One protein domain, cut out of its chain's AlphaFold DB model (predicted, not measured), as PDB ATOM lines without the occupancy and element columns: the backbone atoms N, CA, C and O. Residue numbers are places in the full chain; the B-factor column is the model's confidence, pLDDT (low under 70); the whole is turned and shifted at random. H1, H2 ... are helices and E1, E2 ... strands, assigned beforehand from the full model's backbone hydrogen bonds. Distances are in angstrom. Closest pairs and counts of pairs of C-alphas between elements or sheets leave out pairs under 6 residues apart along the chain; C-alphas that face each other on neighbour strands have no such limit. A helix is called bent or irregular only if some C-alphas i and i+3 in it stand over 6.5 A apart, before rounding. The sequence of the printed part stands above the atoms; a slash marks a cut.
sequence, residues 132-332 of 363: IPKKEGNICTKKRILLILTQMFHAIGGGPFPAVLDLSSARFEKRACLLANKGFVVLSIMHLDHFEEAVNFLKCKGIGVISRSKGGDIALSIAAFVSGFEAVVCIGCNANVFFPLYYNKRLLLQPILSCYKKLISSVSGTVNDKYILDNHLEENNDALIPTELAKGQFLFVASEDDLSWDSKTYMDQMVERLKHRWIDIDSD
ATOM      1  N   ILE A 132      58.922 -42.938 124.144       76.88
ATOM      2  CA  ILE A 132      58.322 -43.580 122.966       76.88
ATOM      3  C   ILE A 132      56.794 -43.453 123.033       76.88
ATOM      4  O   ILE A 132      56.140 -44.172 123.793       76.88
ATOM      5  N   PRO A 133      56.190 -42.534 122.256       66.06
ATOM      6  CA  PRO A 133      54.744 -42.478 122.118       66.06
ATOM      7  C   PRO A 133      54.272 -43.608 121.198       66.06
ATOM      8  O   PRO A 133      54.546 -43.577 120.000       66.06
ATOM      9  N   LYS A 134      53.520 -44.580 121.722       58.19
ATOM     10  CA  LYS A 134      52.936 -45.637 120.889       58.19
ATOM     11  C   LYS A 134      51.537 -45.232 120.400       58.19
ATOM     12  O   LYS A 134      50.678 -44.841 121.193       58.19
ATOM     13  N   LYS A 135      51.321 -45.303 119.083       52.72
ATOM     14  CA  LYS A 135      50.004 -45.362 118.424       52.72
ATOM     15  C   LYS A 135      49.996 -46.678 117.653       52.72
ATOM     16  O   LYS A 135      50.669 -46.748 116.633       52.72
ATOM     17  N   GLU A 136      49.301 -47.705 118.117       40.34
ATOM     18  CA  GLU A 136      49.249 -48.967 117.374       40.34
ATOM     19  C   GLU A 136      47.818 -49.518 117.364       40.34
ATOM     20  O   GLU A 136      47.214 -49.681 118.418       40.34
ATOM     21  N   GLY A 137      47.290 -49.768 116.158       41.78
ATOM     22  CA  GLY A 137      46.082 -50.565 115.905       41.78
ATOM     23  C   GLY A 137      44.715 -49.928 116.198       41.78
ATOM     24  O   GLY A 137      44.605 -48.927 116.897       41.78
ATOM     25  N   ASN A 138      43.660 -50.552 115.646       37.03
ATOM     26  CA  ASN A 138      42.218 -50.231 115.757       37.03
ATOM     27  C   ASN A 138      41.636 -50.376 117.182       37.03
ATOM     28  O   ASN A 138      40.472 -50.724 117.370       37.03
ATOM     29  N   ILE A 139      42.434 -50.108 118.207       38.59
ATOM     30  CA  ILE A 139      41.937 -49.964 119.564       38.59
ATOM     31  C   ILE A 139      41.447 -48.524 119.669       38.59
ATOM     32  O   ILE A 139      42.154 -47.577 119.323       38.59
ATOM     33  N   CYS A 140      40.207 -48.343 120.115       35.44
ATOM     34  CA  CYS A 140      39.564 -47.054 120.356       35.44
ATOM     35  C   CYS A 140      40.231 -46.249 121.492       35.44
ATOM     36  O   CYS A 140      39.561 -45.670 122.343       35.44
ATOM     37  N   THR A 141      41.553 -46.144 121.512       38.00
ATOM     38  CA  THR A 141      42.308 -45.235 122.355       38.00
ATOM     39  C   THR A 141      42.857 -44.099 121.506       38.00
ATOM     40  O   THR A 141      44.012 -44.046 121.097       38.00
ATOM     41  N   LYS A 142      42.076 -43.019 121.438       40.78
ATOM     42  CA  LYS A 142      42.609 -41.648 121.300       40.78
ATOM     43  C   LYS A 142      43.563 -41.261 122.467       40.78
ATOM     44  O   LYS A 142      43.761 -40.078 122.742       40.78
ATOM     45  N   LYS A 143      44.130 -42.219 123.214       47.50
ATOM     46  CA  LYS A 143      44.870 -42.038 124.467       47.50
ATOM     47  C   LYS A 143      46.164 -42.860 124.406       47.50
ATOM     48  O   LYS A 143      46.141 -44.079 124.441       47.50
ATOM     49  N   ARG A 144      47.273 -42.136 124.258       51.44
ATOM     50  CA  ARG A 144      48.644 -42.626 124.070       51.44
ATOM     51  C   ARG A 144      49.093 -43.471 125.267       51.44
ATOM     52  O   ARG A 144      49.054 -42.971 126.387       51.44
ATOM     53  N   ILE A 145      49.563 -44.687 125.009       53.81
ATOM     54  CA  ILE A 145      50.446 -45.414 125.925       53.81
ATOM     55  C   ILE A 145      51.824 -44.763 125.808       53.81
ATOM     56  O   ILE A 145      52.293 -44.501 124.691       53.81
ATOM     57  N   LEU A 146      52.452 -44.462 126.947       59.44
ATOM     58  CA  LEU A 146      53.805 -43.932 126.953       59.44
ATOM     59  C   LEU A 146      54.775 -44.882 127.629       59.44
ATOM     60  O   LEU A 146      54.685 -45.123 128.832       59.44
ATOM     61  N   LEU A 147      55.741 -45.321 126.831       62.03
ATOM     62  CA  LEU A 147      56.897 -46.056 127.290       62.03
ATOM     63  C   LEU A 147      58.074 -45.100 127.446       62.03
ATOM     64  O   LEU A 147      58.366 -44.300 126.550       62.03
ATOM     65  N   ILE A 148      58.756 -45.204 128.578       66.38
ATOM     66  CA  ILE A 148      59.992 -44.485 128.838       66.38
ATOM     67  C   ILE A 148      61.094 -45.512 129.092       66.38
ATOM     68  O   ILE A 148      60.984 -46.339 129.995       66.38
ATOM     69  N   LEU A 149      62.130 -45.467 128.255       64.38
ATOM     70  CA  LEU A 149      63.242 -46.418 128.243       64.38
ATOM     71  C   LEU A 149      64.554 -45.738 128.593       64.38
ATOM     72  O   LEU A 149      64.733 -44.567 128.281       64.38
ATOM     73  N   THR A 150      65.504 -46.497 129.126       57.94
ATOM     74  CA  THR A 150      66.914 -46.098 129.179       57.94
ATOM     75  C   THR A 150      67.651 -46.577 127.922       57.94
ATOM     76  O   THR A 150      67.244 -47.533 127.270       57.94
ATOM     77  N   GLN A 151      68.752 -45.938 127.536       54.97
ATOM     78  CA  GLN A 151      69.502 -46.236 126.312       54.97
ATOM     79  C   GLN A 151      70.208 -47.591 126.423       54.97
ATOM     80  O   GLN A 151      70.415 -48.262 125.414       54.97
ATOM     81  N   MET A 152      70.450 -48.046 127.657       49.81
ATOM     82  CA  MET A 152      70.855 -49.417 127.966       49.81
ATOM     83  C   MET A 152      69.857 -50.454 127.420       49.81
ATOM     84  O   MET A 152      70.278 -51.534 127.018       49.81
ATOM     85  N   PHE A 153      68.563 -50.116 127.319       53.00
ATOM     86  CA  PHE A 153      67.545 -50.977 126.708       53.00
ATOM     87  C   PHE A 153      67.815 -51.255 125.225       53.00
ATOM     88  O   PHE A 153      67.700 -52.396 124.780       53.00
ATOM     89  N   HIS A 154      68.203 -50.227 124.462       51.56
ATOM     90  CA  HIS A 154      68.493 -50.369 123.032       51.56
ATOM     91  C   HIS A 154      69.859 -51.023 122.782       51.56
ATOM     92  O   HIS A 154      69.992 -51.800 121.844       51.56
ATOM     93  N   ALA A 155      70.861 -50.726 123.615       50.00
ATOM     94  CA  ALA A 155      72.233 -51.193 123.413       50.00
ATOM     95  C   ALA A 155      72.441 -52.687 123.723       50.00
ATOM     96  O   ALA A 155      73.318 -53.308 123.130       50.00
ATOM     97  N   ILE A 156      71.656 -53.268 124.637       46.53
ATOM     98  CA  ILE A 156      71.881 -54.638 125.143       46.53
ATOM     99  C   ILE A 156      70.952 -55.664 124.471       46.53
ATOM    100  O   ILE A 156      71.047 -56.854 124.746       46.53
ATOM    101  N   GLY A 157      70.075 -55.243 123.552       47.56
ATOM    102  CA  GLY A 157      69.175 -56.175 122.872       47.56
ATOM    103  C   GLY A 157      68.279 -56.926 123.861       47.56
ATOM    104  O   GLY A 157      68.361 -58.142 123.971       47.56
ATOM    105  N   GLY A 158      67.429 -56.197 124.594       55.62
ATOM    106  CA  GLY A 158      66.353 -56.797 125.392       55.62
ATOM    107  C   GLY A 158      66.814 -57.691 126.552       55.62
ATOM    108  O   GLY A 158      66.418 -58.849 126.627       55.62
ATOM    109  N   GLY A 159      67.615 -57.156 127.478       51.47
ATOM    110  CA  GLY A 159      67.787 -57.746 128.817       51.47
ATOM    111  C   GLY A 159      66.651 -57.332 129.773       51.47
ATOM    112  O   GLY A 159      65.992 -56.321 129.508       51.47
ATOM    113  N   PRO A 160      66.386 -58.063 130.875       60.16
ATOM    114  CA  PRO A 160      65.301 -57.725 131.792       60.16
ATOM    115  C   PRO A 160      65.685 -56.495 132.618       60.16
ATOM    116  O   PRO A 160      66.338 -56.590 133.654       60.16
ATOM    117  N   PHE A 161      65.286 -55.315 132.154       63.94
ATOM    118  CA  PHE A 161      65.228 -54.147 133.022       63.94
ATOM    119  C   PHE A 161      64.019 -54.303 133.940       63.94
ATOM    120  O   PHE A 161      62.962 -54.730 133.463       63.94
ATOM    121  N   PRO A 162      64.135 -53.940 135.227       81.31
ATOM    122  CA  PRO A 162      62.974 -53.918 136.097       81.31
ATOM    123  C   PRO A 162      61.940 -52.965 135.488       81.31
ATOM    124  O   PRO A 162      62.221 -51.789 135.220       81.31
ATOM    125  N   ALA A 163      60.760 -53.503 135.203       86.19
ATOM    126  CA  ALA A 163      59.682 -52.766 134.571       86.19
ATOM    127  C   ALA A 163      58.710 -52.259 135.635       86.19
ATOM    128  O   ALA A 163      58.355 -52.987 136.561       86.19
ATOM    129  N   VAL A 164      58.273 -51.010 135.490       89.25
ATOM    130  CA  VAL A 164      57.340 -50.362 136.407       89.25
ATOM    131  C   VAL A 164      56.116 -49.873 135.646       89.25
ATOM    132  O   VAL A 164      56.223 -49.117 134.679       89.25
ATOM    133  N   LEU A 165      54.941 -50.268 136.121       88.31
ATOM    134  CA  LEU A 165      53.673 -49.698 135.698       88.31
ATOM    135  C   LEU A 165      53.345 -48.480 136.573       88.31
ATOM    136  O   LEU A 165      53.130 -48.613 137.776       88.31
ATOM    137  N   ASP A 166      53.313 -47.290 135.974       88.69
ATOM    138  CA  ASP A 166      52.976 -46.031 136.644       88.69
ATOM    139  C   ASP A 166      51.486 -45.706 136.460       88.69
ATOM    140  O   ASP A 166      51.063 -45.201 135.411       88.69
ATOM    141  N   LEU A 167      50.699 -45.984 137.501       86.56
ATOM    142  CA  LEU A 167      49.261 -45.739 137.562       86.56
ATOM    143  C   LEU A 167      48.972 -44.424 138.288       86.56
ATOM    144  O   LEU A 167      49.148 -44.291 139.500       86.56
ATOM    145  N   SER A 168      48.483 -43.419 137.571       73.25
ATOM    146  CA  SER A 168      48.067 -42.160 138.195       73.25
ATOM    147  C   SER A 168      46.712 -41.696 137.680       73.25
ATOM    148  O   SER A 168      46.355 -41.908 136.524       73.25
ATOM    149  N   SER A 169      45.959 -41.030 138.557       62.84
ATOM    150  CA  SER A 169      44.630 -40.477 138.268       62.84
ATOM    151  C   SER A 169      44.639 -39.321 137.256       62.84
ATOM    152  O   SER A 169      43.586 -38.869 136.815       62.84
ATOM    153  N   ALA A 170      45.817 -38.831 136.862       60.84
ATOM    154  CA  ALA A 170      45.974 -37.744 135.908       60.84
ATOM    155  C   ALA A 170      47.246 -37.935 135.078       60.84
ATOM    156  O   ALA A 170      48.234 -38.462 135.568       60.84
ATOM    157  N   ARG A 171      47.237 -37.462 133.824       62.34
ATOM    158  CA  ARG A 171      48.347 -37.602 132.860       62.34
ATOM    159  C   ARG A 171      49.607 -36.841 133.292       62.34
ATOM    160  O   ARG A 171      49.903 -35.770 132.763       62.34
ATOM    161  N   PHE A 172      50.352 -37.392 134.239       69.31
ATOM    162  CA  PHE A 172      51.600 -36.826 134.728       69.31
ATOM    163  C   PHE A 172      52.751 -37.782 134.456       69.31
ATOM    164  O   PHE A 172      53.195 -38.533 135.313       69.31
ATOM    165  N   GLU A 173      53.304 -37.659 133.256       80.12
ATOM    166  CA  GLU A 173      54.460 -38.432 132.797       80.12
ATOM    167  C   GLU A 173      55.754 -38.088 133.579       80.12
ATOM    168  O   GLU A 173      56.768 -38.758 133.429       80.12
ATOM    169  N   LYS A 174      55.722 -37.064 134.453       86.19
ATOM    170  CA  LYS A 174      56.859 -36.624 135.279       86.19
ATOM    171  C   LYS A 174      57.419 -37.757 136.138       86.19
ATOM    172  O   LYS A 174      58.630 -37.942 136.169       86.19
ATOM    173  N   ARG A 175      56.550 -38.502 136.833       88.19
ATOM    174  CA  ARG A 175      56.971 -39.600 137.717       88.19
ATOM    175  C   ARG A 175      57.632 -40.710 136.905       88.19
ATOM    176  O   ARG A 175      58.746 -41.103 137.237       88.19
ATOM    177  N   ALA A 176      57.014 -41.103 135.795       86.94
ATOM    178  CA  ALA A 176      57.593 -42.061 134.867       86.94
ATOM    179  C   ALA A 176      58.971 -41.635 134.331       86.94
ATOM    180  O   ALA A 176      59.897 -42.442 134.345       86.94
ATOM    181  N   CYS A 177      59.156 -40.370 133.927       87.25
ATOM    182  CA  CYS A 177      60.467 -39.870 133.490       87.25
ATOM    183  C   CYS A 177      61.524 -39.993 134.594       87.25
ATOM    184  O   CYS A 177      62.635 -40.460 134.354       87.25
ATOM    185  N   LEU A 178      61.171 -39.585 135.815       89.00
ATOM    186  CA  LEU A 178      62.093 -39.585 136.949       89.00
ATOM    187  C   LEU A 178      62.471 -41.001 137.391       89.00
ATOM    188  O   LEU A 178      63.618 -41.213 137.772       89.00
ATOM    189  N   LEU A 179      61.542 -41.955 137.307       89.19
ATOM    190  CA  LEU A 179      61.813 -43.373 137.540       89.19
ATOM    191  C   LEU A 179      62.690 -43.969 136.434       89.19
ATOM    192  O   LEU A 179      63.636 -44.689 136.734       89.19
ATOM    193  N   ALA A 180      62.460 -43.617 135.169       87.56
ATOM    194  CA  ALA A 180      63.313 -44.086 134.079       87.56
ATOM    195  C   ALA A 180      64.764 -43.600 134.217       87.56
ATOM    196  O   ALA A 180      65.696 -44.369 133.994       87.56
ATOM    197  N   ASN A 181      64.980 -42.377 134.720       86.50
ATOM    198  CA  ASN A 181      66.320 -41.879 135.067       86.50
ATOM    199  C   ASN A 181      67.024 -42.713 136.164       86.50
ATOM    200  O   ASN A 181      68.202 -42.493 136.433       86.50
ATOM    201  N   LYS A 182      66.314 -43.630 136.839       87.25
ATOM    202  CA  LYS A 182      66.853 -44.564 137.842       87.25
ATOM    203  C   LYS A 182      67.103 -45.972 137.300       87.25
ATOM    204  O   LYS A 182      67.479 -46.839 138.079       87.25
ATOM    205  N   GLY A 183      66.922 -46.204 135.998       84.81
ATOM    206  CA  GLY A 183      67.185 -47.505 135.373       84.81
ATOM    207  C   GLY A 183      65.944 -48.359 135.107       84.81
ATOM    208  O   GLY A 183      66.083 -49.448 134.560       84.81
ATOM    209  N   PHE A 184      64.745 -47.881 135.456       86.19
ATOM    210  CA  PHE A 184      63.502 -48.616 135.216       86.19
ATOM    211  C   PHE A 184      62.981 -48.415 133.792       86.19
ATOM    212  O   PHE A 184      63.054 -47.321 133.230       86.19
ATOM    213  N   VAL A 185      62.366 -49.457 133.238       85.75
ATOM    214  CA  VAL A 185      61.478 -49.309 132.081       85.75
ATOM    215  C   VAL A 185      60.103 -48.939 132.609       85.75
ATOM    216  O   VAL A 185      59.510 -49.717 133.346       85.75
ATOM    217  N   VAL A 186      59.592 -47.758 132.261       86.75
ATOM    218  CA  VAL A 186      58.347 -47.264 132.862       86.75
ATOM    219  C   VAL A 186      57.255 -47.117 131.825       86.75
ATOM    220  O   VAL A 186      57.424 -46.433 130.812       86.75
ATOM    221  N   LEU A 187      56.114 -47.734 132.109       85.25
ATOM    222  CA  LEU A 187      54.908 -47.638 131.309       85.25
ATOM    223  C   LEU A 187      53.838 -46.905 132.107       85.25
ATOM    224  O   LEU A 187      53.407 -47.387 133.150       85.25
ATOM    225  N   SER A 188      53.398 -45.741 131.633       83.19
ATOM    226  CA  SER A 188      52.327 -45.001 132.306       83.19
ATOM    227  C   SER A 188      50.979 -45.271 131.645       83.19
ATOM    228  O   SER A 188      50.810 -45.017 130.448       83.19
ATOM    229  N   ILE A 189      50.018 -45.769 132.429       77.44
ATOM    230  CA  ILE A 189      48.639 -46.026 131.988       77.44
ATOM    231  C   ILE A 189      47.636 -45.474 133.010       77.44
ATOM    232  O   ILE A 189      47.968 -45.229 134.167       77.44
ATOM    233  N   MET A 190      46.389 -45.264 132.577       68.75
ATOM    234  CA  MET A 190      45.318 -44.723 133.433       68.75
ATOM    235  C   MET A 190      44.172 -45.709 133.699       68.75
ATOM    236  O   MET A 190      43.327 -45.423 134.539       68.75
ATOM    237  N   HIS A 191      44.095 -46.833 132.976       68.06
ATOM    238  CA  HIS A 191      42.962 -47.762 133.048       68.06
ATOM    239  C   HIS A 191      43.406 -49.219 132.923       68.06
ATOM    240  O   HIS A 191      44.313 -49.517 132.144       68.06
ATOM    241  N   LEU A 192      42.701 -50.096 133.643       67.94
ATOM    242  CA  LEU A 192      42.957 -51.535 133.723       67.94
ATOM    243  C   LEU A 192      42.738 -52.278 132.396       67.94
ATOM    244  O   LEU A 192      43.428 -53.254 132.136       67.94
ATOM    245  N   ASP A 193      41.854 -51.790 131.523       66.75
ATOM    246  CA  ASP A 193      41.529 -52.453 130.246       66.75
ATOM    247  C   ASP A 193      42.739 -52.652 129.318       66.75
ATOM    248  O   ASP A 193      42.725 -53.514 128.447       66.75
ATOM    249  N   HIS A 194      43.802 -51.867 129.508       68.75
ATOM    250  CA  HIS A 194      45.031 -51.944 128.713       68.75
ATOM    251  C   HIS A 194      46.124 -52.751 129.407       68.75
ATOM    252  O   HIS A 194      47.275 -52.723 128.982       68.75
ATOM    253  N   PHE A 195      45.802 -53.415 130.513       71.69
ATOM    254  CA  PHE A 195      46.794 -54.061 131.350       71.69
ATOM    255  C   PHE A 195      47.467 -55.250 130.659       71.69
ATOM    256  O   PHE A 195      48.692 -55.315 130.625       71.69
ATOM    257  N   GLU A 196      46.698 -56.162 130.062       73.38
ATOM    258  CA  GLU A 196      47.286 -57.309 129.360       73.38
ATOM    259  C   GLU A 196      48.153 -56.851 128.186       73.38
ATOM    260  O   GLU A 196      49.261 -57.345 127.999       73.38
ATOM    261  N   GLU A 197      47.692 -55.848 127.433       71.94
ATOM    262  CA  GLU A 197      48.478 -55.219 126.373       71.94
ATOM    263  C   GLU A 197      49.769 -54.602 126.930       71.94
ATOM    264  O   GLU A 197      50.837 -54.794 126.357       71.94
ATOM    265  N   ALA A 198      49.690 -53.913 128.070       71.62
ATOM    266  CA  ALA A 198      50.821 -53.300 128.754       71.62
ATOM    267  C   ALA A 198      51.870 -54.334 129.201       71.62
ATOM    268  O   ALA A 198      53.058 -54.147 128.935       71.62
ATOM    269  N   VAL A 199      51.454 -55.441 129.822       72.31
ATOM    270  CA  VAL A 199      52.358 -56.537 130.215       72.31
ATOM    271  C   VAL A 199      52.967 -57.212 128.997       72.31
ATOM    272  O   VAL A 199      54.187 -57.380 128.928       72.31
ATOM    273  N   ASN A 200      52.136 -57.555 128.010       72.12
ATOM    274  CA  ASN A 200      52.585 -58.181 126.769       72.12
ATOM    275  C   ASN A 200      53.554 -57.283 126.002       72.12
ATOM    276  O   ASN A 200      54.468 -57.776 125.343       72.12
ATOM    277  N   PHE A 201      53.374 -55.969 126.092       69.75
ATOM    278  CA  PHE A 201      54.264 -54.995 125.486       69.75
ATOM    279  C   PHE A 201      55.607 -54.902 126.214       69.75
ATOM    280  O   PHE A 201      56.643 -54.839 125.555       69.75
ATOM    281  N   LEU A 202      55.603 -54.931 127.550       70.75
ATOM    282  CA  LEU A 202      56.831 -54.931 128.347       70.75
ATOM    283  C   LEU A 202      57.635 -56.227 128.168       70.75
ATOM    284  O   LEU A 202      58.859 -56.179 128.219       70.75
ATOM    285  N   LYS A 203      56.974 -57.371 127.918       68.44
ATOM    286  CA  LYS A 203      57.602 -58.707 127.782       68.44
ATOM    287  C   LYS A 203      58.531 -59.079 128.951       68.44
ATOM    288  O   LYS A 203      59.424 -59.910 128.796       68.44
ATOM    289  N   CYS A 204      58.320 -58.486 130.125       68.38
ATOM    290  CA  CYS A 204      59.115 -58.725 131.328       68.38
ATOM    291  C   CYS A 204      58.371 -59.656 132.292       68.38
ATOM    292  O   CYS A 204      57.149 -59.583 132.420       68.38
ATOM    293  N   LYS A 205      59.122 -60.504 133.004       66.81
ATOM    294  CA  LYS A 205      58.642 -61.165 134.225       66.81
ATOM    295  C   LYS A 205      58.945 -60.251 135.412       66.81
ATOM    296  O   LYS A 205      59.967 -59.572 135.380       66.81
ATOM    297  N   GLY A 206      58.073 -60.240 136.416       75.06
ATOM    298  CA  GLY A 206      58.326 -59.500 137.651       75.06
ATOM    299  C   GLY A 206      58.110 -57.997 137.531       75.06
ATOM    300  O   GLY A 206      59.035 -57.207 137.688       75.06
ATOM    301  N   ILE A 207      56.887 -57.583 137.197       85.50
ATOM    302  CA  ILE A 207      56.567 -56.160 137.026       85.50
ATOM    303  C   ILE A 207      56.310 -55.525 138.398       85.50
ATOM    304  O   ILE A 207      55.562 -56.060 139.218       85.50
ATOM    305  N   GLY A 208      56.914 -54.361 138.636       90.50
ATOM    306  CA  GLY A 208      56.561 -53.481 139.745       90.50
ATOM    307  C   GLY A 208      55.407 -52.548 139.370       90.50
ATOM    308  O   GLY A 208      55.272 -52.142 138.216       90.50
ATOM    309  N   VAL A 209      54.584 -52.150 140.333       90.69
ATOM    310  CA  VAL A 209      53.530 -51.143 140.138       90.69
ATOM    311  C   VAL A 209      53.756 -49.994 141.101       90.69
ATOM    312  O   VAL A 209      53.997 -50.217 142.281       90.69
ATOM    313  N   ILE A 210      53.645 -48.759 140.619       92.31
ATOM    314  CA  ILE A 210      53.569 -47.571 141.468       92.31
ATOM    315  C   ILE A 210      52.295 -46.813 141.160       92.31
ATOM    316  O   ILE A 210      51.974 -46.551 140.000       92.31
ATOM    317  N   SER A 211      51.566 -46.436 142.203       91.38
ATOM    318  CA  SER A 211      50.258 -45.831 142.038       91.38
ATOM    319  C   SER A 211      50.049 -44.552 142.846       91.38
ATOM    320  O   SER A 211      50.866 -44.175 143.682       91.38
ATOM    321  N   ARG A 212      49.012 -43.779 142.501       89.00
ATOM    322  CA  ARG A 212      48.535 -42.645 143.307       89.00
ATOM    323  C   ARG A 212      47.038 -42.418 143.118       89.00
ATOM    324  O   ARG A 212      46.571 -42.390 141.978       89.00
ATOM    325  N   SER A 213      46.325 -42.143 144.210       87.25
ATOM    326  CA  SER A 213      44.889 -41.840 144.241       87.25
ATOM    327  C   SER A 213      44.086 -42.974 143.585       87.25
ATOM    328  O   SER A 213      44.287 -44.123 143.957       87.25
ATOM    329  N   LYS A 214      43.257 -42.704 142.566       85.44
ATOM    330  CA  LYS A 214      42.546 -43.726 141.765       85.44
ATOM    331  C   LYS A 214      43.482 -44.706 141.033       85.44
ATOM    332  O   LYS A 214      43.048 -45.715 140.514       85.44
ATOM    333  N   GLY A 215      44.785 -44.444 140.947       87.62
ATOM    334  CA  GLY A 215      45.719 -45.491 140.521       87.62
ATOM    335  C   GLY A 215      45.873 -46.601 141.570       87.62
ATOM    336  O   GLY A 215      46.252 -47.711 141.215       87.62
ATOM    337  N   GLY A 216      45.647 -46.278 142.849       89.25
ATOM    338  CA  GLY A 216      45.818 -47.158 144.003       89.25
ATOM    339  C   GLY A 216      44.873 -48.341 143.973       89.25
ATOM    340  O   GLY A 216      45.332 -49.477 143.996       89.25
ATOM    341  N   ASP A 217      43.577 -48.089 143.809       87.38
ATOM    342  CA  ASP A 217      42.591 -49.166 143.747       87.38
ATOM    343  C   ASP A 217      42.793 -50.081 142.530       87.38
ATOM    344  O   ASP A 217      42.708 -51.301 142.652       87.38
ATOM    345  N   ILE A 218      43.180 -49.521 141.379       87.38
ATOM    346  CA  ILE A 218      43.580 -50.295 140.201       87.38
ATOM    347  C   ILE A 218      44.799 -51.163 140.532       87.38
ATOM    348  O   ILE A 218      44.774 -52.357 140.257       87.38
ATOM    349  N   ALA A 219      45.851 -50.598 141.136       90.06
ATOM    350  CA  ALA A 219      47.077 -51.325 141.470       90.06
ATOM    351  C   ALA A 219      46.836 -52.483 142.446       90.06
ATOM    352  O   ALA A 219      47.362 -53.576 142.250       90.06
ATOM    353  N   LEU A 220      46.027 -52.253 143.481       90.69
ATOM    354  CA  LEU A 220      45.689 -53.274 144.470       90.69
ATOM    355  C   LEU A 220      44.809 -54.368 143.861       90.69
ATOM    356  O   LEU A 220      45.058 -55.549 144.087       90.69
ATOM    357  N   SER A 221      43.828 -53.995 143.036       89.12
ATOM    358  CA  SER A 221      42.957 -54.958 142.350       89.12
ATOM    359  C   SER A 221      43.744 -55.824 141.373       89.12
ATOM    360  O   SER A 221      43.573 -57.037 141.323       89.12
ATOM    361  N   ILE A 222      44.656 -55.207 140.627       84.75
ATOM    362  CA  ILE A 222      45.615 -55.901 139.777       84.75
ATOM    363  C   ILE A 222      46.401 -56.937 140.584       84.75
ATOM    364  O   ILE A 222      46.491 -58.090 140.177       84.75
ATOM    365  N   ALA A 223      46.947 -56.533 141.730       88.44
ATOM    366  CA  ALA A 223      47.755 -57.410 142.561       88.44
ATOM    367  C   ALA A 223      46.944 -58.592 143.111       88.44
ATOM    368  O   ALA A 223      47.475 -59.696 143.216       88.44
ATOM    369  N   ALA A 224      45.670 -58.362 143.443       88.75
ATOM    370  CA  ALA A 224      44.767 -59.369 143.991       88.75
ATOM    371  C   ALA A 224      44.241 -60.354 142.931       88.75
ATOM    372  O   ALA A 224      44.136 -61.548 143.204       88.75
ATOM    373  N   PHE A 225      43.909 -59.874 141.728       85.94
ATOM    374  CA  PHE A 225      43.198 -60.667 140.719       85.94
ATOM    375  C   PHE A 225      44.064 -61.126 139.541       85.94
ATOM    376  O   PHE A 225      43.618 -61.972 138.765       85.94
ATOM    377  N   VAL A 226      45.279 -60.591 139.380       82.19
ATOM    378  CA  VAL A 226      46.121 -60.846 138.206       82.19
ATOM    379  C   VAL A 226      47.541 -61.259 138.605       82.19
ATOM    380  O   VAL A 226      48.180 -60.662 139.467       82.19
ATOM    381  N   SER A 227      48.066 -62.301 137.958       79.12
ATOM    382  CA  SER A 227      49.433 -62.793 138.174       79.12
ATOM    383  C   SER A 227      50.475 -61.994 137.384       79.12
ATOM    384  O   SER A 227      50.187 -61.535 136.282       79.12
ATOM    385  N   GLY A 228      51.717 -61.935 137.879       78.69
ATOM    386  CA  GLY A 228      52.859 -61.347 137.153       78.69
ATOM    387  C   GLY A 228      53.550 -60.176 137.859       78.69
ATOM    388  O   GLY A 228      54.510 -59.626 137.318       78.69
ATOM    389  N   PHE A 229      53.089 -59.824 139.063       81.38
ATOM    390  CA  PHE A 229      53.628 -58.726 139.864       81.38
ATOM    391  C   PHE A 229      54.497 -59.199 141.004       81.38
ATOM    392  O   PHE A 229      54.140 -60.132 141.721       81.38
ATOM    393  N   GLU A 230      55.595 -58.481 141.197       87.75
ATOM    394  CA  GLU A 230      56.519 -58.725 142.304       87.75
ATOM    395  C   GLU A 230      56.363 -57.701 143.422       87.75
ATOM    396  O   GLU A 230      56.461 -58.068 144.590       87.75
ATOM    397  N   ALA A 231      56.071 -56.439 143.089       91.44
ATOM    398  CA  ALA A 231      55.974 -55.370 144.075       91.44
ATOM    399  C   ALA A 231      54.933 -54.308 143.699       91.44
ATOM    400  O   ALA A 231      54.794 -53.940 142.531       91.44
ATOM    401  N   VAL A 232      54.241 -53.769 144.702       92.12
ATOM    402  CA  VAL A 232      53.250 -52.698 144.561       92.12
ATOM    403  C   VAL A 232      53.543 -51.587 145.561       92.12
ATOM    404  O   VAL A 232      53.496 -51.792 146.771       92.12
ATOM    405  N   VAL A 233      53.795 -50.385 145.049       93.81
ATOM    406  CA  VAL A 233      53.862 -49.145 145.823       93.81
ATOM    407  C   VAL A 233      52.519 -48.429 145.697       93.81
ATOM    408  O   VAL A 233      52.181 -47.938 144.616       93.81
ATOM    409  N   CYS A 234      51.750 -48.369 146.784       91.75
ATOM    410  CA  CYS A 234      50.402 -47.800 146.788       91.75
ATOM    411  C   CYS A 234      50.316 -46.507 147.605       91.75
ATOM    412  O   CYS A 234      50.717 -46.463 148.766       91.75
ATOM    413  N   ILE A 235      49.744 -45.472 146.982       85.00
ATOM    414  CA  ILE A 235      49.418 -44.183 147.603       85.00
ATOM    415  C   ILE A 235      47.926 -43.919 147.368       85.00
ATOM    416  O   ILE A 235      47.575 -43.260 146.385       85.00
ATOM    417  N   GLY A 236      47.023 -44.478 148.174       83.12
ATOM    418  CA  GLY A 236      45.585 -44.327 147.919       83.12
ATOM    419  C   GLY A 236      44.658 -45.159 148.802       83.12
ATOM    420  O   GLY A 236      45.026 -45.577 149.894       83.12
ATOM    421  N   CYS A 237      43.436 -45.364 148.306       84.50
ATOM    422  CA  CYS A 237      42.350 -46.074 148.986       84.50
ATOM    423  C   CYS A 237      42.490 -47.605 148.865       84.50
ATOM    424  O   CYS A 237      43.124 -48.102 147.934       84.50
ATOM    425  N   ASN A 238      41.863 -48.339 149.786       87.94
ATOM    426  CA  ASN A 238      41.808 -49.804 149.820       87.94
ATOM    427  C   ASN A 238      40.546 -50.403 149.162       87.94
ATOM    428  O   ASN A 238      40.348 -51.619 149.191       87.94
ATOM    429  N   ALA A 239      39.697 -49.565 148.574       88.94
ATOM    430  CA  ALA A 239      38.456 -49.954 147.915       88.94
ATOM    431  C   ALA A 239      38.379 -49.366 146.502       88.94
ATOM    432  O   ALA A 239      38.990 -48.339 146.204       88.94
ATOM    433  N   ASN A 240      37.604 -50.005 145.626       89.31
ATOM    434  CA  ASN A 240      37.308 -49.473 144.306       89.31
ATOM    435  C   ASN A 240      36.302 -48.317 144.411       89.31
ATOM    436  O   ASN A 240      35.205 -48.476 144.941       89.31
ATOM    437  N   VAL A 241      36.661 -47.148 143.879       87.12
ATOM    438  CA  VAL A 241      35.864 -45.913 144.024       87.12
ATOM    439  C   VAL A 241      35.414 -45.336 142.678       87.12
ATOM    440  O   VAL A 241      36.088 -45.502 141.663       87.12
ATOM    441  N   PHE A 242      34.300 -44.603 142.647       83.75
ATOM    442  CA  PHE A 242      33.749 -43.867 141.488       83.75
ATOM    443  C   PHE A 242      33.233 -44.686 140.292       83.75
ATOM    444  O   PHE A 242      32.146 -44.397 139.800       83.75
ATOM    445  N   PHE A 243      33.986 -45.670 139.793       85.44
ATOM    446  CA  PHE A 243      33.639 -46.431 138.587       85.44
ATOM    447  C   PHE A 243      33.764 -47.938 138.823       85.44
ATOM    448  O   PHE A 243      34.726 -48.355 139.475       85.44
ATOM    449  N   PRO A 244      32.846 -48.764 138.285       87.62
ATOM    450  CA  PRO A 244      32.987 -50.210 138.373       87.62
ATOM    451  C   PRO A 244      34.279 -50.655 137.688       87.62
ATOM    452  O   PRO A 244      34.638 -50.138 136.624       87.62
ATOM    453  N   LEU A 245      34.986 -51.595 138.310       86.31
ATOM    454  CA  LEU A 245      36.262 -52.075 137.802       86.31
ATOM    455  C   LEU A 245      36.053 -53.342 136.979       86.31
ATOM    456  O   LEU A 245      35.561 -54.344 137.493       86.31
ATOM    457  N   TYR A 246      36.464 -53.304 135.714       83.88
ATOM    458  CA  TYR A 246      36.388 -54.441 134.804       83.88
ATOM    459  C   TYR A 246      37.778 -54.976 134.469       83.88
ATOM    460  O   TYR A 246      38.734 -54.216 134.330       83.88
ATOM    461  N   TYR A 247      37.861 -56.289 134.281       80.94
ATOM    462  CA  TYR A 247      39.016 -56.971 133.708       80.94
ATOM    463  C   TYR A 247      38.523 -58.041 132.739       80.94
ATOM    464  O   TYR A 247      37.628 -58.815 133.075       80.94
ATOM    465  N   ASN A 248      39.046 -58.065 131.511       78.31
ATOM    466  CA  ASN A 248      38.598 -58.979 130.449       78.31
ATOM    467  C   ASN A 248      37.071 -59.014 130.265       78.31
ATOM    468  O   ASN A 248      36.471 -60.075 130.094       78.31
ATOM    469  N   LYS A 249      36.434 -57.833 130.304       81.50
ATOM    470  CA  LYS A 249      34.971 -57.636 130.217       81.50
ATOM    471  C   LYS A 249      34.161 -58.256 131.367       81.50
ATOM    472  O   LYS A 249      32.935 -58.219 131.328       81.50
ATOM    473  N   ARG A 250      34.816 -58.784 132.402       84.75
ATOM    474  CA  ARG A 250      34.185 -59.246 133.640       84.75
ATOM    475  C   ARG A 250      34.257 -58.142 134.687       84.75
ATOM    476  O   ARG A 250      35.313 -57.546 134.883       84.75
ATOM    477  N   LEU A 251      33.138 -57.881 135.358       87.50
ATOM    478  CA  LEU A 251      33.106 -57.003 136.524       87.50
ATOM    479  C   LEU A 251      33.881 -57.667 137.671       87.50
ATOM    480  O   LEU A 251      33.564 -58.797 138.044       87.50
ATOM    481  N   LEU A 252      34.900 -56.981 138.191       85.69
ATOM    482  CA  LEU A 252      35.691 -57.429 139.338       85.69
ATOM    483  C   LEU A 252      35.169 -56.851 140.649       85.69
ATOM    484  O   LEU A 252      34.985 -57.598 141.599       85.69
ATOM    485  N   LEU A 253      34.952 -55.534 140.693       88.12
ATOM    486  CA  LEU A 253      34.551 -54.818 141.903       88.12
ATOM    487  C   LEU A 253      33.531 -53.732 141.573       88.12
ATOM    488  O   LEU A 253      33.673 -53.005 140.580       88.12
ATOM    489  N   GLN A 254      32.533 -53.590 142.440       89.25
ATOM    490  CA  GLN A 254      31.615 -52.454 142.397       89.25
ATOM    491  C   GLN A 254      32.306 -51.186 142.921       89.25
ATOM    492  O   GLN A 254      33.314 -51.281 143.620       89.25
ATOM    493  N   PRO A 255      31.853 -49.977 142.546       88.25
ATOM    494  CA  PRO A 255      32.408 -48.750 143.098       88.25
ATOM    495  C   PRO A 255      31.704 -48.327 144.388       88.25
ATOM    496  O   PRO A 255      30.476 -48.322 144.458       88.25
ATOM    497  N   ILE A 256      32.472 -47.814 145.348       86.50
ATOM    498  CA  ILE A 256      31.933 -46.927 146.381       86.50
ATOM    499  C   ILE A 256      31.671 -45.559 145.747       86.50
ATOM    500  O   ILE A 256      32.540 -44.979 145.080       86.50
ATOM    501  N   LEU A 257      30.454 -45.054 145.940       83.50
ATOM    502  CA  LEU A 257      30.028 -43.744 145.459       83.50
ATOM    503  C   LEU A 257      30.298 -42.658 146.507       83.50
ATOM    504  O   LEU A 257      30.354 -42.912 147.710       83.50
ATOM    505  N   SER A 258      30.454 -41.424 146.034       82.81
ATOM    506  CA  SER A 258      30.642 -40.255 146.889       82.81
ATOM    507  C   SER A 258      29.320 -39.777 147.494       82.81
ATOM    508  O   SER A 258      28.366 -39.474 146.775       82.81
ATOM    509  N   CYS A 259      29.295 -39.609 148.811       85.50
ATOM    510  CA  CYS A 259      28.235 -38.964 149.567       85.50
ATOM    511  C   CYS A 259      28.582 -37.487 149.810       85.50
ATOM    512  O   CYS A 259      29.235 -37.123 150.786       85.50
ATOM    513  N   TYR A 260      28.089 -36.606 148.937       85.31
ATOM    514  CA  TYR A 260      28.338 -35.160 149.020       85.31
ATOM    515  C   TYR A 260      27.826 -34.503 150.314       85.31
ATOM    516  O   TYR A 260      28.285 -33.422 150.668       85.31
ATOM    517  N   LYS A 261      26.919 -35.157 151.056       86.94
ATOM    518  CA  LYS A 261      26.471 -34.691 152.382       86.94
ATOM    519  C   LYS A 261      27.587 -34.720 153.435       86.94
ATOM    520  O   LYS A 261      27.458 -34.045 154.447       86.94
ATOM    521  N   LYS A 262      28.651 -35.498 153.206       87.06
ATOM    522  CA  LYS A 262      29.819 -35.603 154.094       87.06
ATOM    523  C   LYS A 262      30.910 -34.567 153.791       87.06
ATOM    524  O   LYS A 262      31.946 -34.578 154.447       87.06
ATOM    525  N   LEU A 263      30.705 -33.689 152.803       89.81
ATOM    526  CA  LEU A 263      31.635 -32.596 152.523       89.81
ATOM    527  C   LEU A 263      31.673 -31.607 153.687       89.81
ATOM    528  O   LEU A 263      30.631 -31.169 154.176       89.81
ATOM    529  N   ILE A 264      32.879 -31.214 154.086       90.44
ATOM    530  CA  ILE A 264      33.085 -30.245 155.161       90.44
ATOM    531  C   ILE A 264      33.557 -28.934 154.538       90.44
ATOM    532  O   ILE A 264      34.663 -28.845 154.003       90.44
ATOM    533  N   SER A 265      32.711 -27.911 154.604       92.25
ATOM    534  CA  SER A 265      33.040 -26.568 154.125       92.25
ATOM    535  C   SER A 265      33.724 -25.756 155.219       92.25
ATOM    536  O   SER A 265      33.280 -25.722 156.365       92.25
ATOM    537  N   SER A 266      34.788 -25.058 154.847       89.56
ATOM    538  CA  SER A 266      35.468 -24.087 155.706       89.56
ATOM    539  C   SER A 266      34.894 -22.678 155.538       89.56
ATOM    540  O   SER A 266      34.285 -22.352 154.517       89.56
ATOM    541  N   VAL A 267      35.175 -21.802 156.507       89.88
ATOM    542  CA  VAL A 267      34.798 -20.376 156.461       89.88
ATOM    543  C   VAL A 267      35.426 -19.651 155.259       89.88
ATOM    544  O   VAL A 267      34.850 -18.701 154.743       89.88
ATOM    545  N   SER A 268      36.581 -20.116 154.769       87.44
ATOM    546  CA  SER A 268      37.265 -19.553 153.595       87.44
ATOM    547  C   SER A 268      36.681 -20.012 152.251       87.44
ATOM    548  O   SER A 268      37.178 -19.605 151.203       87.44
ATOM    549  N   GLY A 269      35.658 -20.874 152.258       88.12
ATOM    550  CA  GLY A 269      35.053 -21.436 151.047       88.12
ATOM    551  C   GLY A 269      35.799 -22.640 150.461       88.12
ATOM    552  O   GLY A 269      35.377 -23.173 149.438       88.12
ATOM    553  N   THR A 270      36.881 -23.105 151.098       90.25
ATOM    554  CA  THR A 270      37.503 -24.393 150.742       90.25
ATOM    555  C   THR A 270      36.658 -25.560 151.247       90.25
ATOM    556  O   THR A 270      35.989 -25.439 152.279       90.25
ATOM    557  N   VAL A 271      36.683 -26.675 150.517       90.44
ATOM    558  CA  VAL A 271      35.898 -27.880 150.802       90.44
ATOM    559  C   VAL A 271      36.849 -29.044 151.047       90.44
ATOM    560  O   VAL A 271      37.762 -29.268 150.256       90.44
ATOM    561  N   ASN A 272      36.614 -29.773 152.133       90.44
ATOM    562  CA  ASN A 272      37.323 -30.994 152.491       90.44
ATOM    563  C   ASN A 272      36.459 -32.213 152.123       90.44
ATOM    564  O   ASN A 272      35.316 -32.331 152.580       90.44
ATOM    565  N   ASP A 273      37.011 -33.095 151.288       88.50
ATOM    566  CA  ASP A 273      36.383 -34.313 150.773       88.50
ATOM    567  C   ASP A 273      36.968 -35.614 151.355       88.50
ATOM    568  O   ASP A 273      36.563 -36.698 150.936       88.50
ATOM    569  N   LYS A 274      37.820 -35.534 152.389       89.06
ATOM    570  CA  LYS A 274      38.469 -36.676 153.066       89.06
ATOM    571  C   LYS A 274      37.518 -37.832 153.388       89.06
ATOM    572  O   LYS A 274      37.870 -38.998 153.205       89.06
ATOM    573  N   TYR A 275      36.310 -37.504 153.848       86.88
ATOM    574  CA  TYR A 275      35.291 -38.462 154.290       86.88
ATOM    575  C   TYR A 275      34.125 -38.601 153.306       86.88
ATOM    576  O   TYR A 275      33.041 -39.024 153.695       86.88
ATOM    577  N   ILE A 276      34.304 -38.226 152.034       84.88
ATOM    578  CA  ILE A 276      33.209 -38.230 151.055       84.88
ATOM    579  C   ILE A 276      32.722 -39.641 150.707       84.88
ATOM    580  O   ILE A 276      31.595 -39.797 150.248       84.88
ATOM    581  N   LEU A 277      33.536 -40.679 150.899       81.25
ATOM    582  CA  LEU A 277      33.117 -42.050 150.618       81.25
ATOM    583  C   LEU A 277      32.023 -42.504 151.584       81.25
ATOM    584  O   LEU A 277      32.036 -42.182 152.776       81.25
ATOM    585  N   ASP A 278      31.048 -43.249 151.069       69.75
ATOM    586  CA  ASP A 278      30.045 -43.846 151.938       69.75
ATOM    587  C   ASP A 278      30.666 -44.941 152.823       69.75
ATOM    588  O   ASP A 278      31.514 -45.706 152.366       69.75
ATOM    589  N   ASN A 279      30.259 -45.016 154.094       58.25
ATOM    590  CA  ASN A 279      30.919 -45.836 155.126       58.25
ATOM    591  C   ASN A 279      30.549 -47.324 155.027       58.25
ATOM    592  O   ASN A 279      30.654 -48.052 156.006       58.25
ATOM    593  N   HIS A 280      30.151 -47.812 153.855       53.97
ATOM    594  CA  HIS A 280      29.779 -49.212 153.664       53.97
ATOM    595  C   HIS A 280      30.973 -50.183 153.752       53.97
ATOM    596  O   HIS A 280      30.867 -51.303 153.276       53.97
ATOM    597  N   LEU A 281      32.117 -49.796 154.324       55.41
ATOM    598  CA  LEU A 281      33.308 -50.636 154.504       55.41
ATOM    599  C   LEU A 281      33.142 -51.633 155.672       55.41
ATOM    600  O   LEU A 281      34.064 -51.824 156.461       55.41
ATOM    601  N   GLU A 282      31.969 -52.255 155.799       52.91
ATOM    602  CA  GLU A 282      31.815 -53.482 156.587       52.91
ATOM    603  C   GLU A 282      32.434 -54.660 155.808       52.91
ATOM    604  O   GLU A 282      32.570 -54.595 154.584       52.91
ATOM    605  N   GLU A 283      32.811 -55.739 156.503       51.16
ATOM    606  CA  GLU A 283      33.607 -56.882 156.000       51.16
ATOM    607  C   GLU A 283      32.996 -57.678 154.814       51.16
ATOM    608  O   GLU A 283      33.554 -58.689 154.405       51.16
ATOM    609  N   ASN A 284      31.903 -57.220 154.195       51.84
ATOM    610  CA  ASN A 284      31.239 -57.847 153.042       51.84
ATOM    611  C   ASN A 284      30.844 -56.839 151.941       51.84
ATOM    612  O   ASN A 284      29.783 -56.948 151.329       51.84
ATOM    613  N   ASN A 285      31.673 -55.824 151.691       66.31
ATOM    614  CA  ASN A 285      31.440 -54.880 150.598       66.31
ATOM    615  C   ASN A 285      32.123 -55.334 149.296       66.31
ATOM    616  O   ASN A 285      33.349 -55.405 149.236       66.31
ATOM    617  N   ASP A 286      31.338 -55.523 148.229       77.88
ATOM    618  CA  ASP A 286      31.781 -55.860 146.859       77.88
ATOM    619  C   ASP A 286      32.740 -54.832 146.215       77.88
ATOM    620  O   ASP A 286      33.200 -55.011 145.081       77.88
ATOM    621  N   ALA A 287      33.010 -53.716 146.893       86.31
ATOM    622  CA  ALA A 287      33.981 -52.710 146.486       86.31
ATOM    623  C   ALA A 287      35.333 -52.823 147.202       86.31
ATOM    624  O   ALA A 287      36.323 -52.263 146.722       86.31
ATOM    625  N   LEU A 288      35.395 -53.506 148.347       88.62
ATOM    626  CA  LEU A 288      36.618 -53.639 149.125       88.62
ATOM    627  C   LEU A 288      37.597 -54.564 148.390       88.62
ATOM    628  O   LEU A 288      37.246 -55.664 147.968       88.62
ATOM    629  N   ILE A 289      38.846 -54.129 148.230       90.00
ATOM    630  CA  ILE A 289      39.826 -54.890 147.450       90.00
ATOM    631  C   ILE A 289      40.421 -55.983 148.344       90.00
ATOM    632  O   ILE A 289      40.919 -55.658 149.425       90.00
ATOM    633  N   PRO A 290      40.409 -57.263 147.934       88.75
ATOM    634  CA  PRO A 290      40.936 -58.360 148.742       88.75
ATOM    635  C   PRO A 290      42.464 -58.448 148.611       88.75
ATOM    636  O   PRO A 290      43.013 -59.331 147.949       88.75
ATOM    637  N   THR A 291      43.169 -57.485 149.207       87.81
ATOM    638  CA  THR A 291      44.638 -57.364 149.153       87.81
ATOM    639  C   THR A 291      45.367 -58.605 149.665       87.81
ATOM    640  O   THR A 291      46.457 -58.921 149.197       87.81
ATOM    641  N   GLU A 292      44.745 -59.354 150.570       87.75
ATOM    642  CA  GLU A 292      45.211 -60.631 151.098       87.75
ATOM    643  C   GLU A 292      45.398 -61.709 150.020       87.75
ATOM    644  O   GLU A 292      46.226 -62.599 150.201       87.75
ATOM    645  N   LEU A 293      44.719 -61.620 148.872       88.25
ATOM    646  CA  LEU A 293      44.885 -62.578 147.769       88.25
ATOM    647  C   LEU A 293      46.156 -62.327 146.945       88.25
ATOM    648  O   LEU A 293      46.617 -63.205 146.210       88.25
ATOM    649  N   ALA A 294      46.747 -61.140 147.062       87.25
ATOM    650  CA  ALA A 294      47.851 -60.720 146.219       87.25
ATOM    651  C   ALA A 294      49.187 -61.348 146.628       87.25
ATOM    652  O   ALA A 294      49.581 -61.307 147.786       87.25
ATOM    653  N   LYS A 295      49.944 -61.906 145.681       82.94
ATOM    654  CA  LYS A 295      51.187 -62.654 145.983       82.94
ATOM    655  C   LYS A 295      52.467 -61.804 146.025       82.94
ATOM    656  O   LYS A 295      53.522 -62.346 146.335       82.94
ATOM    657  N   GLY A 296      52.380 -60.516 145.693       84.38
ATOM    658  CA  GLY A 296      53.522 -59.598 145.635       84.38
ATOM    659  C   GLY A 296      53.854 -58.928 146.970       84.38
ATOM    660  O   GLY A 296      53.130 -59.053 147.955       84.38
ATOM    661  N   GLN A 297      54.957 -58.183 146.982       90.31
ATOM    662  CA  GLN A 297      55.353 -57.316 148.089       90.31
ATOM    663  C   GLN A 297      54.619 -55.973 148.022       90.31
ATOM    664  O   GLN A 297      54.352 -55.454 146.938       90.31
ATOM    665  N   PHE A 298      54.338 -55.381 149.180       91.62
ATOM    666  CA  PHE A 298      53.638 -54.103 149.280       91.62
ATOM    667  C   PHE A 298      54.481 -53.060 150.002       91.62
ATOM    668  O   PHE A 298      55.071 -53.337 151.043       91.62
ATOM    669  N   LEU A 299      54.469 -51.840 149.470       94.31
ATOM    670  CA  LEU A 299      54.860 -50.629 150.176       94.31
ATOM    671  C   LEU A 299      53.680 -49.661 150.138       94.31
ATOM    672  O   LEU A 299      53.318 -49.149 149.077       94.31
ATOM    673  N   PHE A 300      53.084 -49.398 151.295       93.25
ATOM    674  CA  PHE A 300      52.053 -48.377 151.430       93.25
ATOM    675  C   PHE A 300      52.680 -47.057 151.858       93.25
ATOM    676  O   PHE A 300      53.526 -47.026 152.747       93.25
ATOM    677  N   VAL A 301      52.251 -45.967 151.227       92.56
ATOM    678  CA  VAL A 301      52.619 -44.610 151.628       92.56
ATOM    679  C   VAL A 301      51.333 -43.823 151.819       92.56
ATOM    680  O   VAL A 301      50.547 -43.669 150.884       92.56
ATOM    681  N   ALA A 302      51.132 -43.315 153.027       92.19
ATOM    682  CA  ALA A 302      49.982 -42.505 153.394       92.19
ATOM    683  C   ALA A 302      50.455 -41.195 154.027       92.19
ATOM    684  O   ALA A 302      51.463 -41.165 154.727       92.19
ATOM    685  N   SER A 303      49.715 -40.119 153.771       91.06
ATOM    686  CA  SER A 303      49.864 -38.854 154.490       91.06
ATOM    687  C   SER A 303      48.798 -38.794 155.577       91.06
ATOM    688  O   SER A 303      47.625 -39.029 155.288       91.06
ATOM    689  N   GLU A 304      49.187 -38.472 156.809       90.94
ATOM    690  CA  GLU A 304      48.238 -38.285 157.917       90.94
ATOM    691  C   GLU A 304      47.347 -37.051 157.692       90.94
ATOM    692  O   GLU A 304      46.160 -37.062 158.026       90.94
ATOM    693  N   ASP A 305      47.888 -36.040 157.004       91.62
ATOM    694  CA  ASP A 305      47.182 -34.820 156.594       91.62
ATOM    695  C   ASP A 305      46.644 -34.895 155.148       91.62
ATOM    696  O   ASP A 305      46.569 -33.909 154.419       91.62
ATOM    697  N   ASP A 306      46.318 -36.100 154.664       90.50
ATOM    698  CA  ASP A 306      45.584 -36.237 153.402       90.50
ATOM    699  C   ASP A 306      44.136 -35.754 153.592       90.50
ATOM    700  O   ASP A 306      43.355 -36.348 154.339       90.50
ATOM    701  N   LEU A 307      43.786 -34.650 152.927       89.81
ATOM    702  CA  LEU A 307      42.440 -34.069 152.944       89.81
ATOM    703  C   LEU A 307      41.562 -34.533 151.776       89.81
ATOM    704  O   LEU A 307      40.406 -34.129 151.708       89.81
ATOM    705  N   SER A 308      42.091 -35.366 150.873       85.12
ATOM    706  CA  SER A 308      41.324 -35.991 149.788       85.12
ATOM    707  C   SER A 308      40.837 -37.392 150.143       85.12
ATOM    708  O   SER A 308      39.812 -37.836 149.633       85.12
ATOM    709  N   TRP A 309      41.572 -38.103 150.999       84.69
ATOM    710  CA  TRP A 309      41.254 -39.465 151.425       84.69
ATOM    711  C   TRP A 309      41.681 -39.675 152.868       84.69
ATOM    712  O   TRP A 309      42.705 -39.147 153.292       84.69
ATOM    713  N   ASP A 310      40.984 -40.544 153.599       87.94
ATOM    714  CA  ASP A 310      41.500 -41.071 154.863       87.94
ATOM    715  C   ASP A 310      42.596 -42.135 154.642       87.94
ATOM    716  O   ASP A 310      42.490 -43.297 155.036       87.94
ATOM    717  N   SER A 311      43.653 -41.731 153.927       89.12
ATOM    718  CA  SER A 311      44.738 -42.593 153.445       89.12
ATOM    719  C   SER A 311      45.421 -43.371 154.570       89.12
ATOM    720  O   SER A 311      45.818 -44.517 154.363       89.12
ATOM    721  N   LYS A 312      45.540 -42.776 155.765       90.38
ATOM    722  CA  LYS A 312      46.140 -43.421 156.939       90.38
ATOM    723  C   LYS A 312      45.280 -44.586 157.433       90.38
ATOM    724  O   LYS A 312      45.786 -45.702 157.530       90.38
ATOM    725  N   THR A 313      43.981 -44.362 157.627       89.50
ATOM    726  CA  THR A 313      43.033 -45.415 158.014       89.50
ATOM    727  C   THR A 313      42.985 -46.541 156.979       89.50
ATOM    728  O   THR A 313      43.063 -47.714 157.341       89.50
ATOM    729  N   TYR A 314      42.926 -46.214 155.681       89.75
ATOM    730  CA  TYR A 314      42.931 -47.236 154.625       89.75
ATOM    731  C   TYR A 314      44.215 -48.064 154.620       89.75
ATOM    732  O   TYR A 314      44.158 -49.282 154.437       89.75
ATOM    733  N   MET A 315      45.371 -47.429 154.829       91.94
ATOM    734  CA  MET A 315      46.644 -48.130 154.960       91.94
ATOM    735  C   MET A 315      46.631 -49.097 156.143       91.94
ATOM    736  O   MET A 315      46.996 -50.258 155.962       91.94
ATOM    737  N   ASP A 316      46.195 -48.649 157.320       90.75
ATOM    738  CA  ASP A 316      46.173 -49.485 158.521       90.75
ATOM    739  C   ASP A 316      45.255 -50.706 158.330       90.75
ATOM    740  O   ASP A 316      45.653 -51.829 158.641       90.75
ATOM    741  N   GLN A 317      44.093 -50.527 157.692       89.25
ATOM    742  CA  GLN A 317      43.195 -51.629 157.316       89.25
ATOM    743  C   GLN A 317      43.842 -52.624 156.336       89.25
ATOM    744  O   GLN A 317      43.701 -53.835 156.504       89.25
ATOM    745  N   MET A 318      44.554 -52.147 155.306       89.44
ATOM    746  CA  MET A 318      45.254 -53.032 154.358       89.44
ATOM    747  C   MET A 318      46.372 -53.824 155.033       89.44
ATOM    748  O   MET A 318      46.526 -55.017 154.774       89.44
ATOM    749  N   VAL A 319      47.148 -53.167 155.898       89.81
ATOM    750  CA  VAL A 319      48.223 -53.808 156.663       89.81
ATOM    751  C   VAL A 319      47.653 -54.889 157.576       89.81
ATOM    752  O   VAL A 319      48.199 -55.989 157.611       89.81
ATOM    753  N   GLU A 320      46.549 -54.615 158.269       88.62
ATOM    754  CA  GLU A 320      45.933 -55.591 159.168       88.62
ATOM    755  C   GLU A 320      45.399 -56.815 158.414       88.62
ATOM    756  O   GLU A 320      45.712 -57.950 158.773       88.62
ATOM    757  N   ARG A 321      44.712 -56.612 157.282       86.69
ATOM    758  CA  ARG A 321      44.256 -57.723 156.424       86.69
ATOM    759  C   ARG A 321      45.411 -58.561 155.893       86.69
ATOM    760  O   ARG A 321      45.335 -59.789 155.876       86.69
ATOM    761  N   LEU A 322      46.507 -57.912 155.495       86.81
ATOM    762  CA  LEU A 322      47.706 -58.624 155.071       86.81
ATOM    763  C   LEU A 322      48.319 -59.428 156.217       86.81
ATOM    764  O   LEU A 322      48.746 -60.542 155.952       86.81
ATOM    765  N   LYS A 323      48.338 -58.937 157.464       84.06
ATOM    766  CA  LYS A 323      48.832 -59.702 158.627       84.06
ATOM    767  C   LYS A 323      47.986 -60.936 158.922       84.06
ATOM    768  O   LYS A 323      48.561 -61.998 159.143       84.06
ATOM    769  N   HIS A 324      46.657 -60.823 158.892       75.75
ATOM    770  CA  HIS A 324      45.762 -61.960 159.140       75.75
ATOM    771  C   HIS A 324      46.017 -63.125 158.182       75.75
ATOM    772  O   HIS A 324      46.076 -64.270 158.619       75.75
ATOM    773  N   ARG A 325      46.320 -62.837 156.912       68.75
ATOM    774  CA  ARG A 325      46.766 -63.855 155.951       68.75
ATOM    775  C   ARG A 325      47.978 -64.653 156.450       68.75
ATOM    776  O   ARG A 325      48.029 -65.860 156.251       68.75
ATOM    777  N   TRP A 326      48.975 -64.001 157.051       54.44
ATOM    778  CA  TRP A 326      50.167 -64.698 157.554       54.44
ATOM    779  C   TRP A 326      49.861 -65.521 158.804       54.44
ATOM    780  O   TRP A 326      50.461 -66.572 158.971       54.44
ATOM    781  N   ILE A 327      48.895 -65.098 159.623       51.81
ATOM    782  CA  ILE A 327      48.418 -65.869 160.780       51.81
ATOM    783  C   ILE A 327      47.677 -67.135 160.321       51.81
ATOM    784  O   ILE A 327      47.932 -68.213 160.856       51.81
ATOM    785  N   ASP A 328      46.821 -67.035 159.298       46.34
ATOM    786  CA  ASP A 328      46.114 -68.193 158.735       46.34
ATOM    787  C   ASP A 328      47.072 -69.159 158.016       46.34
ATOM    788  O   ASP A 328      46.928 -70.374 158.145       46.34
ATOM    789  N   ILE A 329      48.101 -68.648 157.329       47.81
ATOM    790  CA  ILE A 329      49.160 -69.474 156.715       47.81
ATOM    791  C   ILE A 329      50.052 -70.139 157.785       47.81
ATOM    792  O   ILE A 329      50.388 -71.313 157.645       47.81
ATOM    793  N   ASP A 330      50.409 -69.431 158.863       39.16
ATOM    794  CA  ASP A 330      51.210 -69.975 159.977       39.16
ATOM    795  C   ASP A 330      50.448 -71.027 160.798       39.16
ATOM    796  O   ASP A 330      51.068 -71.884 161.436       39.16
ATOM    797  N   SER A 331      49.110 -71.012 160.771       42.34
ATOM    798  CA  SER A 331      48.296 -72.064 161.394       42.34
ATOM    799  C   SER A 331      48.398 -73.420 160.676       42.34
ATOM    800  O   SER A 331      48.083 -74.445 161.280       42.34
ATOM    801  N   ASP A 332      48.920 -73.436 159.440       45.34
ATOM    802  CA  ASP A 332      49.088 -74.634 158.606       45.34
ATOM    803  C   ASP A 332      50.570 -75.018 158.371       45.34
ATOM    804  O   ASP A 332      50.863 -76.046 157.761       45.34
TER     805      ASP A 332
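What this domain is: This is residues 132 to 332 of the 363 residues of an uncharacterized protein of Acanthochromis polyacanthus (spiny chromis) (UniProt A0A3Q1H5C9). A twisted sheet of seven strands makes the core, with H3 and H4 over one face and H2 over the other, three layers with helices on both faces of a sheet. The long helix H5 runs by the edge strand E9, its free end sticking out at residues 327 to 330, and a small hairpin of E7 and E8 sits by H3 and H4, away from the large sheet. The printed part has 201 residues with five named helices and nine named strands, along the chain E1 E2 H1 E3 H2 E4 H3 E5 H4 E6 E7 E8 E9 H5; the large sheet is mixed, in the order E1 E2 E4 E3 E5 E6 E9. The class is mixed, helices and strands, though under half of the residues are in named elements. The whole is compact, with a radius of gyration of the C-alphas of 18.1 A and spans of 55 by 53 by 33 A.

How they stand to each other: In the sheet, E3, residues 163 to 168, is parallel to E5, residues 207 to 212, with N 165 and O 208 within hydrogen-bond range at 2.8 A. E4, residues 185 to 189, is parallel to E3, with N 166 and O 187 at 2.8 A. E6, residues 229 to 234, is parallel to E5, with N 209 and O 231 at 2.8 A. The edge strand E9, residues 297 to 300, is parallel to E6, with N 232 and O 297 at 2.8 A. E2, residues 145 to 150, is antiparallel to E4, with N 148 and O 186 at 2.9 A. The edge strand E1, residues 132 to 134, forms a hairpin with E2, with N 132 and O 147 at 2.8 A. H2, residues 173 to 180, is on the sheet over E4 at a height of 7.5 A; its closest C-alpha pair with E4 is Ala 176 and Val 186, 5.6 A. H3, residues 192 to 202, is on the opposite face, over E4 and E3, at 8.4 A. H4, residues 214 to 225, is on the same face as H3 at 8.1 A, over E5 and, only just, over E6, on which 3 of its 12 C-alphas fall. E3, H2, E4 and E5, H4, E6 are strand-helix-strand units, parallel neighbour strands with a helix between, and E4, H3, E5 is a split one, with E3 between its strands; the three crossovers are right-handed. H3 and H4 are close but not clearly touching, the C-alphas of Leu 192 and Ile 218 being closest at 6.6 A. H5, residues 311 to 330, is on the sheet, its closest C-alpha pair with E9 being Phe 300 and Met 315, 6.5 A. E7, residues 245 to 247, forms a hairpin with E8, residues 250 to 253, with N 247 and O 250 at 2.9 A; the closest C-alphas of H3 and E7 are those of Asp 193 and Tyr 247, 6.2 A. H1, residues 151 to 155, is not on the sheet and touches no helix. Every O i to N i+4 pair is within hydrogen-bond range in H1 and H2, against 5 of 7 in H3, 7 of 8 in H4 and 15 of 16 in H5.

Where its parts are: E1 begins at C-alpha 132, (58.322, -43.580, 122.966). E2 is 16.8 A long from first to last C-alpha, E3 16.1 A, E5 16.9 A, and E4 and E6 13.3 A each. H4 is 17.0 A long and H3 15.3 A; H3 is irregular, with C-alphas 193 and 196 7.6 A apart. H5 is 28.9 A long and ends at C-alpha 330, (51.210, -69.975, 159.977).

The domain as a whole: The C-alphas of Gly 157 and Val 267 are the two farthest apart, at 59.9 A. The printed part has no cut. The link from E8 to E9 is long, residues 254 to 296, and within it residues 264 to 265 pair antiparallel with residues 271 to 272. The mean pLDDT of the printed part is 77.4; 58 residues are under 70, among them 133 to 161, 278 to 285 and 325 to 332.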